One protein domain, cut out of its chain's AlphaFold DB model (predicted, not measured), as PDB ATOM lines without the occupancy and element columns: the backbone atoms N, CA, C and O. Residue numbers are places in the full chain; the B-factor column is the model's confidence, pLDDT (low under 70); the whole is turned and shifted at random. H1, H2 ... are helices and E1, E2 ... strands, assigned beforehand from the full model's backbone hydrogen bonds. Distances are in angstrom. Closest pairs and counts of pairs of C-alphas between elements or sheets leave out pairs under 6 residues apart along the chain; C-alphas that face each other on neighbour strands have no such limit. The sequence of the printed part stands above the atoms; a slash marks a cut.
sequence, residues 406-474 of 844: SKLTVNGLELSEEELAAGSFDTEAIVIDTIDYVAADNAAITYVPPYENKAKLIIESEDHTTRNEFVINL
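What this domain is: This is residues 406 to 474 of the 844 residues of the protein "Beta-galactosidase" of Ruminococcus sp. AM57-5 (UniProt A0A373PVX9). Six strands stand round one long axis like a small, incompletely closed barrel: the curled sheet of E2, E6, E5 and E4 makes one wall, and the two-strand ribbon of E1 and E3 makes the opposite wall. The short helix H1 fills part of the gap between E1 and E2, while on the other side E3 comes close to E4 at one end and the walls part toward the other end. The printed part has 69 residues with one named helix and six named strands, in the order E1 H1 E2 E3 E4 E5 E6, and its class is mostly strand. The larger sheet is mixed, in the order E2 E6 E5 E4, and the smaller is antiparallel. The whole is compact, with a radius of gyration of the C-alphas of 11.7 A and spans of 35 by 23 by 19 A.

How they stand to each other: E1, residues 406 to 410, is the antiparallel neighbour of E3, residues 435 to 439, at 171 degrees, with N 409 and O 436 2.8 A apart. Residues 409 to 410 of E1 also pair antiparallel with residues 413 to 414. The closest C-alphas of E1 and H1, residues 417 to 421, are those of Leu 408 and Leu 420, 7.3 A apart. In H1 the O i to N i+4 pair is within hydrogen-bond range. E2, residues 424 to 426, is an edge strand, parallel to E6, residues 467 to 473, at 4 degrees, with N 425 and O 471 2.8 A apart. H1 only grazes the sheet of these two strands, with its residues 419 to 421. The closest C-alphas of E3 and E4, residues 444 to 451, are those of Ala 439 and Ile 445, 6.7 A apart. E4, E5, residues 454 to 460, and E6 form a meander, each strand the antiparallel neighbour of the one before. In the hairpin of E4 and E5, N 446 and O 458 are 2.8 A apart; in that of E5 and E6, N 457 and O 470 are 2.9 A apart. The sheet is twisted, its C-alphas lying up to 4.1 A off its best plane. E1 is apart from E2, E4, E5 and E6.

Where its parts are: E1, residues 406 to 410, begins at C-alpha 406 (-112.341, -35.836, -67.852) and is 13.9 A long. H1, residues 417 to 421, measures 6.1 A, E2, residues 424 to 426, 6.9 A, and E3, residues 435 to 439, 13.4 A. E4, residues 444 to 451, begins at C-alpha 444 (-106.994, -25.124, -68.317) and is 21.4 A long. E5, residues 454 to 460, is 19.4 A long. E6, residues 467 to 473, is 19.7 A long and ends at C-alpha 473 (-120.817, -28.292, -52.238).

The domain as a whole: The two C-alphas farthest apart are those of Glu 428 and Asp 463, 35.8 A. The printed part has no cut, and no link is long. The mean pLDDT of the printed part is 92.3, and no printed residue is under 70.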
ATOM      1  N   SER A 406    -112.417 -34.410 -67.500       96.50
ATOM      2  CA  SER A 406    -112.341 -35.836 -67.852       96.50
ATOM      3  C   SER A 406    -112.187 -36.726 -66.615       96.50
ATOM      4  O   SER A 406    -112.423 -37.927 -66.692       96.50
ATOM      5  N   LYS A 407    -111.803 -36.142 -65.470       97.06
ATOM      6  CA  LYS A 407    -111.719 -36.809 -64.168       97.06
ATOM      7  C   LYS A 407    -111.857 -35.794 -63.031       97.06
ATOM      8  O   LYS A 407    -111.270 -34.713 -63.111       97.06
ATOM      9  N   LEU A 408    -112.536 -36.179 -61.950       97.44
ATOM     10  CA  LEU A 408    -112.469 -35.518 -60.643       97.44
ATOM     11  C   LEU A 408    -112.485 -36.569 -59.527       97.44
ATOM     12  O   LEU A 408    -113.307 -37.482 -59.532       97.44
ATOM     13  N   THR A 409    -111.598 -36.409 -58.551       95.50
ATOM     14  CA  THR A 409    -111.568 -37.181 -57.309       95.50
ATOM     15  C   THR A 409    -111.544 -36.212 -56.128       95.50
ATOM     16  O   THR A 409    -110.638 -35.385 -56.034       95.50
ATOM     17  N   VAL A 410    -112.506 -36.318 -55.207       94.81
ATOM     18  CA  VAL A 410    -112.622 -35.474 -54.002       94.81
ATOM     19  C   VAL A 410    -112.478 -36.355 -52.764       94.81
ATOM     20  O   VAL A 410    -113.221 -37.316 -52.595       94.81
ATOM     21  N   ASN A 411    -111.495 -36.073 -51.905       93.06
ATOM     22  CA  ASN A 411    -111.188 -36.831 -50.679       93.06
ATOM     23  C   ASN A 411    -110.991 -38.356 -50.874       93.06
ATOM     24  O   ASN A 411    -111.087 -39.132 -49.917       93.06
ATOM     25  N   GLY A 412    -110.683 -38.786 -52.104       87.88
ATOM     26  CA  GLY A 412    -110.543 -40.190 -52.510       87.88
ATOM     27  C   GLY A 412    -111.781 -40.816 -53.169       87.88
ATOM     28  O   GLY A 412    -111.686 -41.950 -53.628       87.88
ATOM     29  N   LEU A 413    -112.910 -40.103 -53.254       85.19
ATOM     30  CA  LEU A 413    -114.076 -40.509 -54.043       85.19
ATOM     31  C   LEU A 413    -113.930 -39.990 -55.478       85.19
ATOM     32  O   LEU A 413    -113.833 -38.784 -55.685       85.19
ATOM     33  N   GLU A 414    -113.891 -40.891 -56.456       91.00
ATOM     34  CA  GLU A 414    -113.867 -40.561 -57.887       91.00
ATOM     35  C   GLU A 414    -115.297 -40.466 -58.431       91.00
ATOM     36  O   GLU A 414    -116.121 -41.329 -58.127       91.00
ATOM     37  N   LEU A 415    -115.579 -39.406 -59.193       86.62
ATOM     38  CA  LEU A 415    -116.903 -39.113 -59.749       86.62
ATOM     39  C   LEU A 415    -117.124 -39.834 -61.089       86.62
ATOM     40  O   LEU A 415    -116.182 -39.992 -61.869       86.62
ATOM     41  N   SER A 416    -118.369 -40.217 -61.379       82.62
ATOM     42  CA  SER A 416    -118.764 -40.787 -62.678       82.62
ATOM     43  C   SER A 416    -118.843 -39.734 -63.792       82.62
ATOM     44  O   SER A 416    -118.886 -38.529 -63.532       82.62
ATOM     45  N   GLU A 417    -118.905 -40.172 -65.055       83.31
ATOM     46  CA  GLU A 417    -119.065 -39.265 -66.203       83.31
ATOM     47  C   GLU A 417    -120.358 -38.429 -66.104       83.31
ATOM     48  O   GLU A 417    -120.358 -37.248 -66.457       83.31
ATOM     49  N   GLU A 418    -121.438 -38.991 -65.555       75.94
ATOM     50  CA  GLU A 418    -122.700 -38.289 -65.294       75.94
ATOM     51  C   GLU A 418    -122.561 -37.229 -64.193       75.94
ATOM     52  O   GLU A 418    -123.104 -36.131 -64.326       75.94
ATOM     53  N   GLU A 419    -121.822 -37.526 -63.121       83.50
ATOM     54  CA  GLU A 419    -121.549 -36.572 -62.037       83.50
ATOM     55  C   GLU A 419    -120.655 -35.419 -62.518       83.50
ATOM     56  O   GLU A 419    -120.896 -34.265 -62.162       83.50
ATOM     57  N   LEU A 420    -119.677 -35.691 -63.392       90.50
ATOM     58  CA  LEU A 420    -118.892 -34.651 -64.072       90.50
ATOM     59  C   LEU A 420    -119.769 -33.793 -64.998       90.50
ATOM     60  O   LEU A 420    -119.657 -32.564 -64.999       90.50
ATOM     61  N   ALA A 421    -120.663 -34.420 -65.767       86.38
ATOM     62  CA  ALA A 421    -121.569 -33.736 -66.689       86.38
ATOM     63  C   ALA A 421    -122.646 -32.892 -65.982       86.38
ATOM     64  O   ALA A 421    -123.166 -31.947 -66.577       86.38
ATOM     65  N   ALA A 422    -122.964 -33.188 -64.717       83.81
ATOM     66  CA  ALA A 422    -123.910 -32.414 -63.912       83.81
ATOM     67  C   ALA A 422    -123.411 -30.999 -63.554       83.81
ATOM     68  O   ALA A 422    -124.218 -30.147 -63.184       83.81
ATOM     69  N   GLY A 423    -122.102 -30.733 -63.644       87.69
ATOM     70  CA  GLY A 423    -121.507 -29.430 -63.309       87.69
ATOM     71  C   GLY A 423    -121.430 -29.124 -61.806       87.69
ATOM     72  O   GLY A 423    -120.888 -28.090 -61.413       87.69
ATOM     73  N   SER A 424    -121.935 -30.006 -60.943       91.00
ATOM     74  CA  SER A 424    -121.776 -29.885 -59.496       91.00
ATOM     75  C   SER A 424    -121.831 -31.226 -58.776       91.00
ATOM     76  O   SER A 424    -122.480 -32.160 -59.241       91.00
ATOM     77  N   PHE A 425    -121.225 -31.280 -57.593       88.00
ATOM     78  CA  PHE A 425    -121.148 -32.457 -56.737       88.00
ATOM     79  C   PHE A 425    -121.426 -32.082 -55.276       88.00
ATOM     80  O   PHE A 425    -120.753 -31.218 -54.713       88.00
ATOM     81  N   ASP A 426    -122.405 -32.744 -54.657       85.50
ATOM     82  CA  ASP A 426    -122.728 -32.591 -53.237       85.50
ATOM     83  C   ASP A 426    -121.993 -33.645 -52.399       85.50
ATOM     84  O   ASP A 426    -122.116 -34.852 -52.637       85.50
ATOM     85  N   THR A 427    -121.267 -33.201 -51.370       87.25
ATOM     86  CA  THR A 427    -120.535 -34.086 -50.457       87.25
ATOM     87  C   THR A 427    -120.891 -33.867 -48.992       87.25
ATOM     88  O   THR A 427    -120.987 -32.738 -48.520       87.25
ATOM     89  N   GLU A 428    -121.030 -34.966 -48.247       87.31
ATOM     90  CA  GLU A 428    -121.236 -34.953 -46.790       87.31
ATOM     91  C   GLU A 428    -119.993 -34.476 -46.015       87.31
ATOM     92  O   GLU A 428    -120.105 -34.107 -44.843       87.31
ATOM     93  N   ALA A 429    -118.812 -34.500 -46.647       90.50
ATOM     94  CA  ALA A 429    -117.598 -33.920 -46.079       90.50
ATOM     95  C   ALA A 429    -117.712 -32.394 -45.954       90.50
ATOM     96  O   ALA A 429    -118.254 -31.720 -46.830       90.50
ATOM     97  N   ILE A 430    -117.137 -31.856 -44.879       88.81
ATOM     98  CA  ILE A 430    -117.120 -30.415 -44.570       88.81
ATOM     99  C   ILE A 430    -115.777 -29.753 -44.932       88.81
ATOM    100  O   ILE A 430    -115.610 -28.550 -44.763       88.81
ATOM    101  N   VAL A 431    -114.810 -30.537 -45.423       90.81
ATOM    102  CA  VAL A 431    -113.481 -30.093 -45.874       90.81
ATOM    103  C   VAL A 431    -113.037 -30.869 -47.115       90.81
ATOM    104  O   VAL A 431    -113.482 -31.994 -47.349       90.81
ATOM    105  N   ILE A 432    -112.109 -30.289 -47.881       94.56
ATOM    106  CA  ILE A 432    -111.363 -30.973 -48.944       94.56
ATOM    107  C   ILE A 432    -109.900 -31.055 -48.499       94.56
ATOM    108  O   ILE A 432    -109.229 -30.031 -48.397       94.56
ATOM    109  N   ASP A 433    -109.435 -32.267 -48.202       92.62
ATOM    110  CA  ASP A 433    -108.050 -32.589 -47.822       92.62
ATOM    111  C   ASP A 433    -107.240 -33.028 -49.049       92.62
ATOM    112  O   ASP A 433    -106.099 -32.611 -49.238       92.62
ATOM    113  N   THR A 434    -107.861 -33.804 -49.945       94.94
ATOM    114  CA  THR A 434    -107.264 -34.201 -51.225       94.94
ATOM    115  C   THR A 434    -108.216 -33.944 -52.385       94.94
ATOM    116  O   THR A 434    -109.413 -34.225 -52.308       94.94
ATOM    117  N   ILE A 435    -107.676 -33.417 -53.483       97.38
ATOM    118  CA  ILE A 435    -108.386 -33.258 -54.751       97.38
ATOM    119  C   ILE A 435    -107.440 -33.622 -55.899       97.38
ATOM    120  O   ILE A 435    -106.272 -33.237 -55.886       97.38
ATOM    121  N   ASP A 436    -107.939 -34.384 -56.866       97.62
ATOM    122  CA  ASP A 436    -107.253 -34.718 -58.117       97.62
ATOM    123  C   ASP A 436    -108.220 -34.464 -59.276       97.62
ATOM    124  O   ASP A 436    -109.405 -34.783 -59.173       97.62
ATOM    125  N   TYR A 437    -107.749 -33.853 -60.358       97.31
ATOM    126  CA  TYR A 437    -108.596 -33.470 -61.485       97.31
ATOM    127  C   TYR A 437    -107.825 -33.492 -62.800       97.31
ATOM    128  O   TYR A 437    -106.643 -33.151 -62.863       97.31
ATOM    129  N   VAL A 438    -108.521 -33.853 -63.875       96.75
ATOM    130  CA  VAL A 438    -107.972 -33.857 -65.235       96.75
ATOM    131  C   VAL A 438    -108.965 -33.174 -66.166       96.75
ATOM    132  O   VAL A 438    -110.174 -33.392 -66.087       96.75
ATOM    133  N   ALA A 439    -108.449 -32.320 -67.046       96.56
ATOM    134  CA  ALA A 439    -109.236 -31.662 -68.076       96.56
ATOM    135  C   ALA A 439    -109.540 -32.614 -69.235       96.56
ATOM    136  O   ALA A 439    -108.713 -33.452 -69.607       96.56
ATOM    137  N   ALA A 440    -110.702 -32.455 -69.858       95.75
ATOM    138  CA  ALA A 440    -110.877 -32.889 -71.236       95.75
ATOM    139  C   ALA A 440    -110.075 -31.960 -72.164       95.75
ATOM    140  O   ALA A 440    -109.873 -30.784 -71.858       95.75
ATOM    141  N   ASP A 441    -109.621 -32.490 -73.300       96.06
ATOM    142  CA  ASP A 441    -109.174 -31.708 -74.461       96.06
ATOM    143  C   ASP A 441    -108.093 -30.630 -74.199       96.06
ATOM    144  O   ASP A 441    -107.998 -29.646 -74.931       96.06
ATOM    145  N   ASN A 442    -107.241 -30.825 -73.183       96.94
ATOM    146  CA  ASN A 442    -106.239 -29.850 -72.723       96.94
ATOM    147  C   ASN A 442    -106.840 -28.495 -72.272       96.94
ATOM    148  O   ASN A 442    -106.170 -27.471 -72.336       96.94
ATOM    149  N   ALA A 443    -108.080 -28.446 -71.776       97.94
ATOM    150  CA  ALA A 443    -108.589 -27.240 -71.120       97.94
ATOM    151  C   ALA A 443    -107.761 -26.881 -69.860       97.94
ATOM    152  O   ALA A 443    -107.231 -27.754 -69.168       97.94
ATOM    153  N   ALA A 444    -107.649 -25.593 -69.536       98.06
ATOM    154  CA  ALA A 444    -106.994 -25.124 -68.317       98.06
ATOM    155  C   ALA A 444    -107.965 -25.176 -67.130       98.06
ATOM    156  O   ALA A 444    -109.033 -24.571 -67.187       98.06
ATOM    157  N   ILE A 445    -107.583 -25.840 -66.035       98.38
ATOM    158  CA  ILE A 445    -108.371 -25.888 -64.790       98.38
ATOM    159  C   ILE A 445    -107.713 -25.010 -63.727       98.38
ATOM    160  O   ILE A 445    -106.537 -25.193 -63.421       98.38
ATOM    161  N   THR A 446    -108.480 -24.104 -63.125       98.12
ATOM    162  CA  THR A 446    -108.079 -23.286 -61.968       98.12
ATOM    163  C   THR A 446    -108.917 -23.689 -60.757       98.12
ATOM    164  O   THR A 446    -110.141 -23.584 -60.797       98.12
ATOM    165  N   TYR A 447    -108.270 -24.161 -59.691       97.31
ATOM    166  CA  TYR A 447    -108.947 -24.556 -58.455       97.31
ATOM    167  C   TYR A 447    -109.131 -23.363 -57.511       97.31
ATOM    168  O   TYR A 447    -108.187 -22.624 -57.232       97.31
ATOM    169  N   VAL A 448    -110.353 -23.215 -57.008       95.81
ATOM    170  CA  VAL A 448    -110.780 -22.226 -56.016       95.81
ATOM    171  C   VAL A 448    -111.068 -22.998 -54.720       95.81
ATOM    172  O   VAL A 448    -112.013 -23.797 -54.699       95.81
ATOM    173  N   PRO A 449    -110.253 -22.824 -53.660       93.06
ATOM    174  CA  PRO A 449    -110.436 -23.522 -52.388       93.06
ATOM    175  C   PRO A 449    -111.789 -23.234 -51.711       93.06
ATOM    176  O   PRO A 449    -112.432 -22.240 -52.046       93.06
ATOM    177  N   PRO A 450    -112.211 -24.053 -50.725       90.94
ATOM    178  CA  PRO A 450    -113.490 -23.889 -50.042       90.94
ATOM    179  C   PRO A 450    -113.743 -22.489 -49.454       90.94
ATOM    180  O   PRO A 450    -112.968 -21.992 -48.636       90.94
ATOM    181  N   TYR A 451    -114.890 -21.911 -49.803       86.19
ATOM    182  CA  TYR A 451    -115.472 -20.701 -49.225       86.19
ATOM    183  C   TYR A 451    -117.002 -20.844 -49.179       86.19
ATOM    184  O   TYR A 451    -117.588 -21.400 -50.102       86.19
ATOM    185  N   GLU A 452    -117.653 -20.418 -48.090       85.06
ATOM    186  CA  GLU A 452    -119.112 -20.581 -47.879       85.06
ATOM    187  C   GLU A 452    -119.636 -22.000 -48.219       85.06
ATOM    188  O   GLU A 452    -120.631 -22.182 -48.922       85.06
ATOM    189  N   ASN A 453    -118.931 -23.025 -47.723       84.12
ATOM    190  CA  ASN A 453    -119.180 -24.448 -47.998       84.12
ATOM    191  C   ASN A 453    -119.124 -24.840 -49.490       84.12
ATOM    192  O   ASN A 453    -119.733 -25.832 -49.883       84.12
ATOM    193  N   LYS A 454    -118.389 -24.110 -50.336       89.75
ATOM    194  CA  LYS A 454    -118.218 -24.432 -51.761       89.75
ATOM    195  C   LYS A 454    -116.770 -24.312 -52.205       89.75
ATOM    196  O   LYS A 454    -116.130 -23.301 -51.945       89.75
ATOM    197  N   ALA A 455    -116.274 -25.308 -52.927       95.62
ATOM    198  CA  ALA A 455    -115.064 -25.178 -53.740       95.62
ATOM    199  C   ALA A 455    -115.445 -25.176 -55.224       95.62
ATOM    200  O   ALA A 455    -116.505 -25.691 -55.594       95.62
ATOM    201  N   LYS A 456    -114.596 -24.609 -56.084       97.31
ATOM    202  CA  LYS A 456    -114.876 -24.514 -57.525       97.31
ATOM    203  C   LYS A 456    -113.680 -24.923 -58.374       97.31
ATOM    204  O   LYS A 456    -112.527 -24.727 -57.994       97.31
ATOM    205  N   LEU A 457    -113.964 -25.441 -59.562       98.38
ATOM    206  CA  LEU A 457    -112.997 -25.635 -60.638       98.38
ATOM    207  C   LEU A 457    -113.445 -24.773 -61.819       98.38
ATOM    208  O   LEU A 457    -114.482 -25.038 -62.423       98.38
ATOM    209  N   ILE A 458    -112.676 -23.732 -62.133       98.31
ATOM    210  CA  ILE A 458    -112.910 -22.875 -63.299       98.31
ATOM    211  C   ILE A 458    -112.149 -23.480 -64.471       98.31
ATOM    212  O   ILE A 458    -110.927 -23.622 -64.406       98.31
ATOM    213  N   ILE A 459    -112.865 -23.834 -65.532       98.44
ATOM    214  CA  ILE A 459    -112.338 -24.571 -66.679       98.44
ATOM    215  C   ILE A 459    -112.404 -23.648 -67.896       98.44
ATOM    216  O   ILE A 459    -113.488 -23.198 -68.255       98.44
ATOM    217  N   GLU A 460    -111.272 -23.345 -68.527       97.94
ATOM    218  CA  GLU A 460    -111.173 -22.509 -69.735       97.94
ATOM    219  C   GLU A 460    -110.635 -23.344 -70.904       97.94
ATOM    220  O   GLU A 460    -109.636 -24.047 -70.751       97.94
ATOM    221  N   SER A 461    -111.293 -23.288 -72.064       97.38
ATOM    222  CA  SER A 461    -110.894 -24.054 -73.251       97.38
ATOM    223  C   SER A 461    -109.513 -23.649 -73.786       97.38
ATOM    224  O   SER A 461    -109.029 -22.544 -73.543       97.38
ATOM    225  N   GLU A 462    -108.878 -24.541 -74.549       95.62
ATOM    226  CA  GLU A 462    -107.551 -24.323 -75.154       95.62
ATOM    227  C   GLU A 462    -107.534 -23.154 -76.166       95.62
ATOM    228  O   GLU A 462    -106.502 -22.516 -76.363       95.62
ATOM    229  N   ASP A 463    -108.677 -22.839 -76.784       89.62
ATOM    230  CA  ASP A 463    -108.884 -21.652 -77.629       89.62
ATOM    231  C   ASP A 463    -109.400 -20.404 -76.871       89.62
ATOM    232  O   ASP A 463    -109.568 -19.338 -77.471       89.62
ATOM    233  N   HIS A 464    -109.661 -20.531 -75.565       91.50
ATOM    234  CA  HIS A 464    -110.262 -19.533 -74.670       91.50
ATOM    235  C   HIS A 464    -111.651 -19.000 -75.086       91.50
ATOM    236  O   HIS A 464    -112.052 -17.923 -74.633       91.50
ATOM    237  N   THR A 465    -112.400 -19.703 -75.945       88.44
ATOM    238  CA  THR A 465    -113.759 -19.288 -76.346       88.44
ATOM    239  C   THR A 465    -114.854 -19.752 -75.386       88.44
ATOM    240  O   THR A 465    -115.898 -19.100 -75.312       88.44
ATOM    241  N   THR A 466    -114.610 -20.814 -74.613       92.00
ATOM    242  CA  THR A 466    -115.559 -21.388 -73.650       92.00
ATOM    243  C   THR A 466    -114.960 -21.385 -72.249       92.00
ATOM    244  O   THR A 466    -113.800 -21.751 -72.050       92.00
ATOM    245  N   ARG A 467    -115.773 -21.023 -71.252       95.56
ATOM    246  CA  ARG A 467    -115.435 -21.176 -69.835       95.56
ATOM    247  C   ARG A 467    -116.616 -21.772 -69.079       95.56
ATOM    248  O   ARG A 467    -117.721 -21.249 -69.185       95.56
ATOM    249  N   ASN A 468    -116.353 -22.817 -68.304       95.75
ATOM    250  CA  ASN A 468    -117.310 -23.483 -67.427       95.75
ATOM    251  C   ASN A 468    -116.831 -23.421 -65.968       95.75
ATOM    252  O   ASN A 468    -115.655 -23.178 -65.690       95.75
ATOM    253  N   GLU A 469    -117.747 -23.672 -65.039       96.56
ATOM    254  CA  GLU A 469    -117.473 -23.829 -63.611       96.56
ATOM    255  C   GLU A 469    -118.017 -25.191 -63.163       96.56
ATOM    256  O   GLU A 469    -119.132 -25.552 -63.535       96.56
ATOM    257  N   PHE A 470    -117.239 -25.935 -62.375       97.56
ATOM    258  CA  PHE A 470    -117.714 -27.113 -61.648       97.56
ATOM    259  C   PHE A 470    -117.710 -26.822 -60.144       97.56
ATOM    260  O   PHE A 470    -116.686 -26.380 -59.615       97.56
ATOM    261  N   VAL A 471    -118.826 -27.065 -59.452       95.00
ATOM    262  CA  VAL A 471    -119.017 -26.682 -58.036       95.00
ATOM    263  C   VAL A 471    -119.051 -27.901 -57.118       95.00
ATOM    264  O   VAL A 471    -119.872 -28.794 -57.293       95.00
ATOM    265  N   ILE A 472    -118.209 -27.920 -56.087       94.56
ATOM    266  CA  ILE A 472    -118.229 -28.930 -55.020       94.56
ATOM    267  C   ILE A 472    -118.894 -28.305 -53.790       94.56
ATOM    268  O   ILE A 472    -118.300 -27.426 -53.165       94.56
ATOM    269  N   ASN A 473    -120.102 -28.747 -53.435       88.25
ATOM    270  CA  ASN A 473    -120.817 -28.292 -52.238       88.25
ATOM    271  C   ASN A 473    -120.469 -29.193 -51.038       88.25
ATOM    272  O   ASN A 473    -120.652 -30.409 -51.088       88.25
ATOM    273  N   LEU A 474    -119.997 -28.589 -49.950       87.75
ATOM    274  CA  LEU A 474    -119.632 -29.226 -48.683       87.75
ATOM    275  C   LEU A 474    -120.807 -29.220 -47.688       87.75
ATOM    276  O   LEU A 474    -121.688 -28.364 -47.763       87.75
TER     277      LEU A 474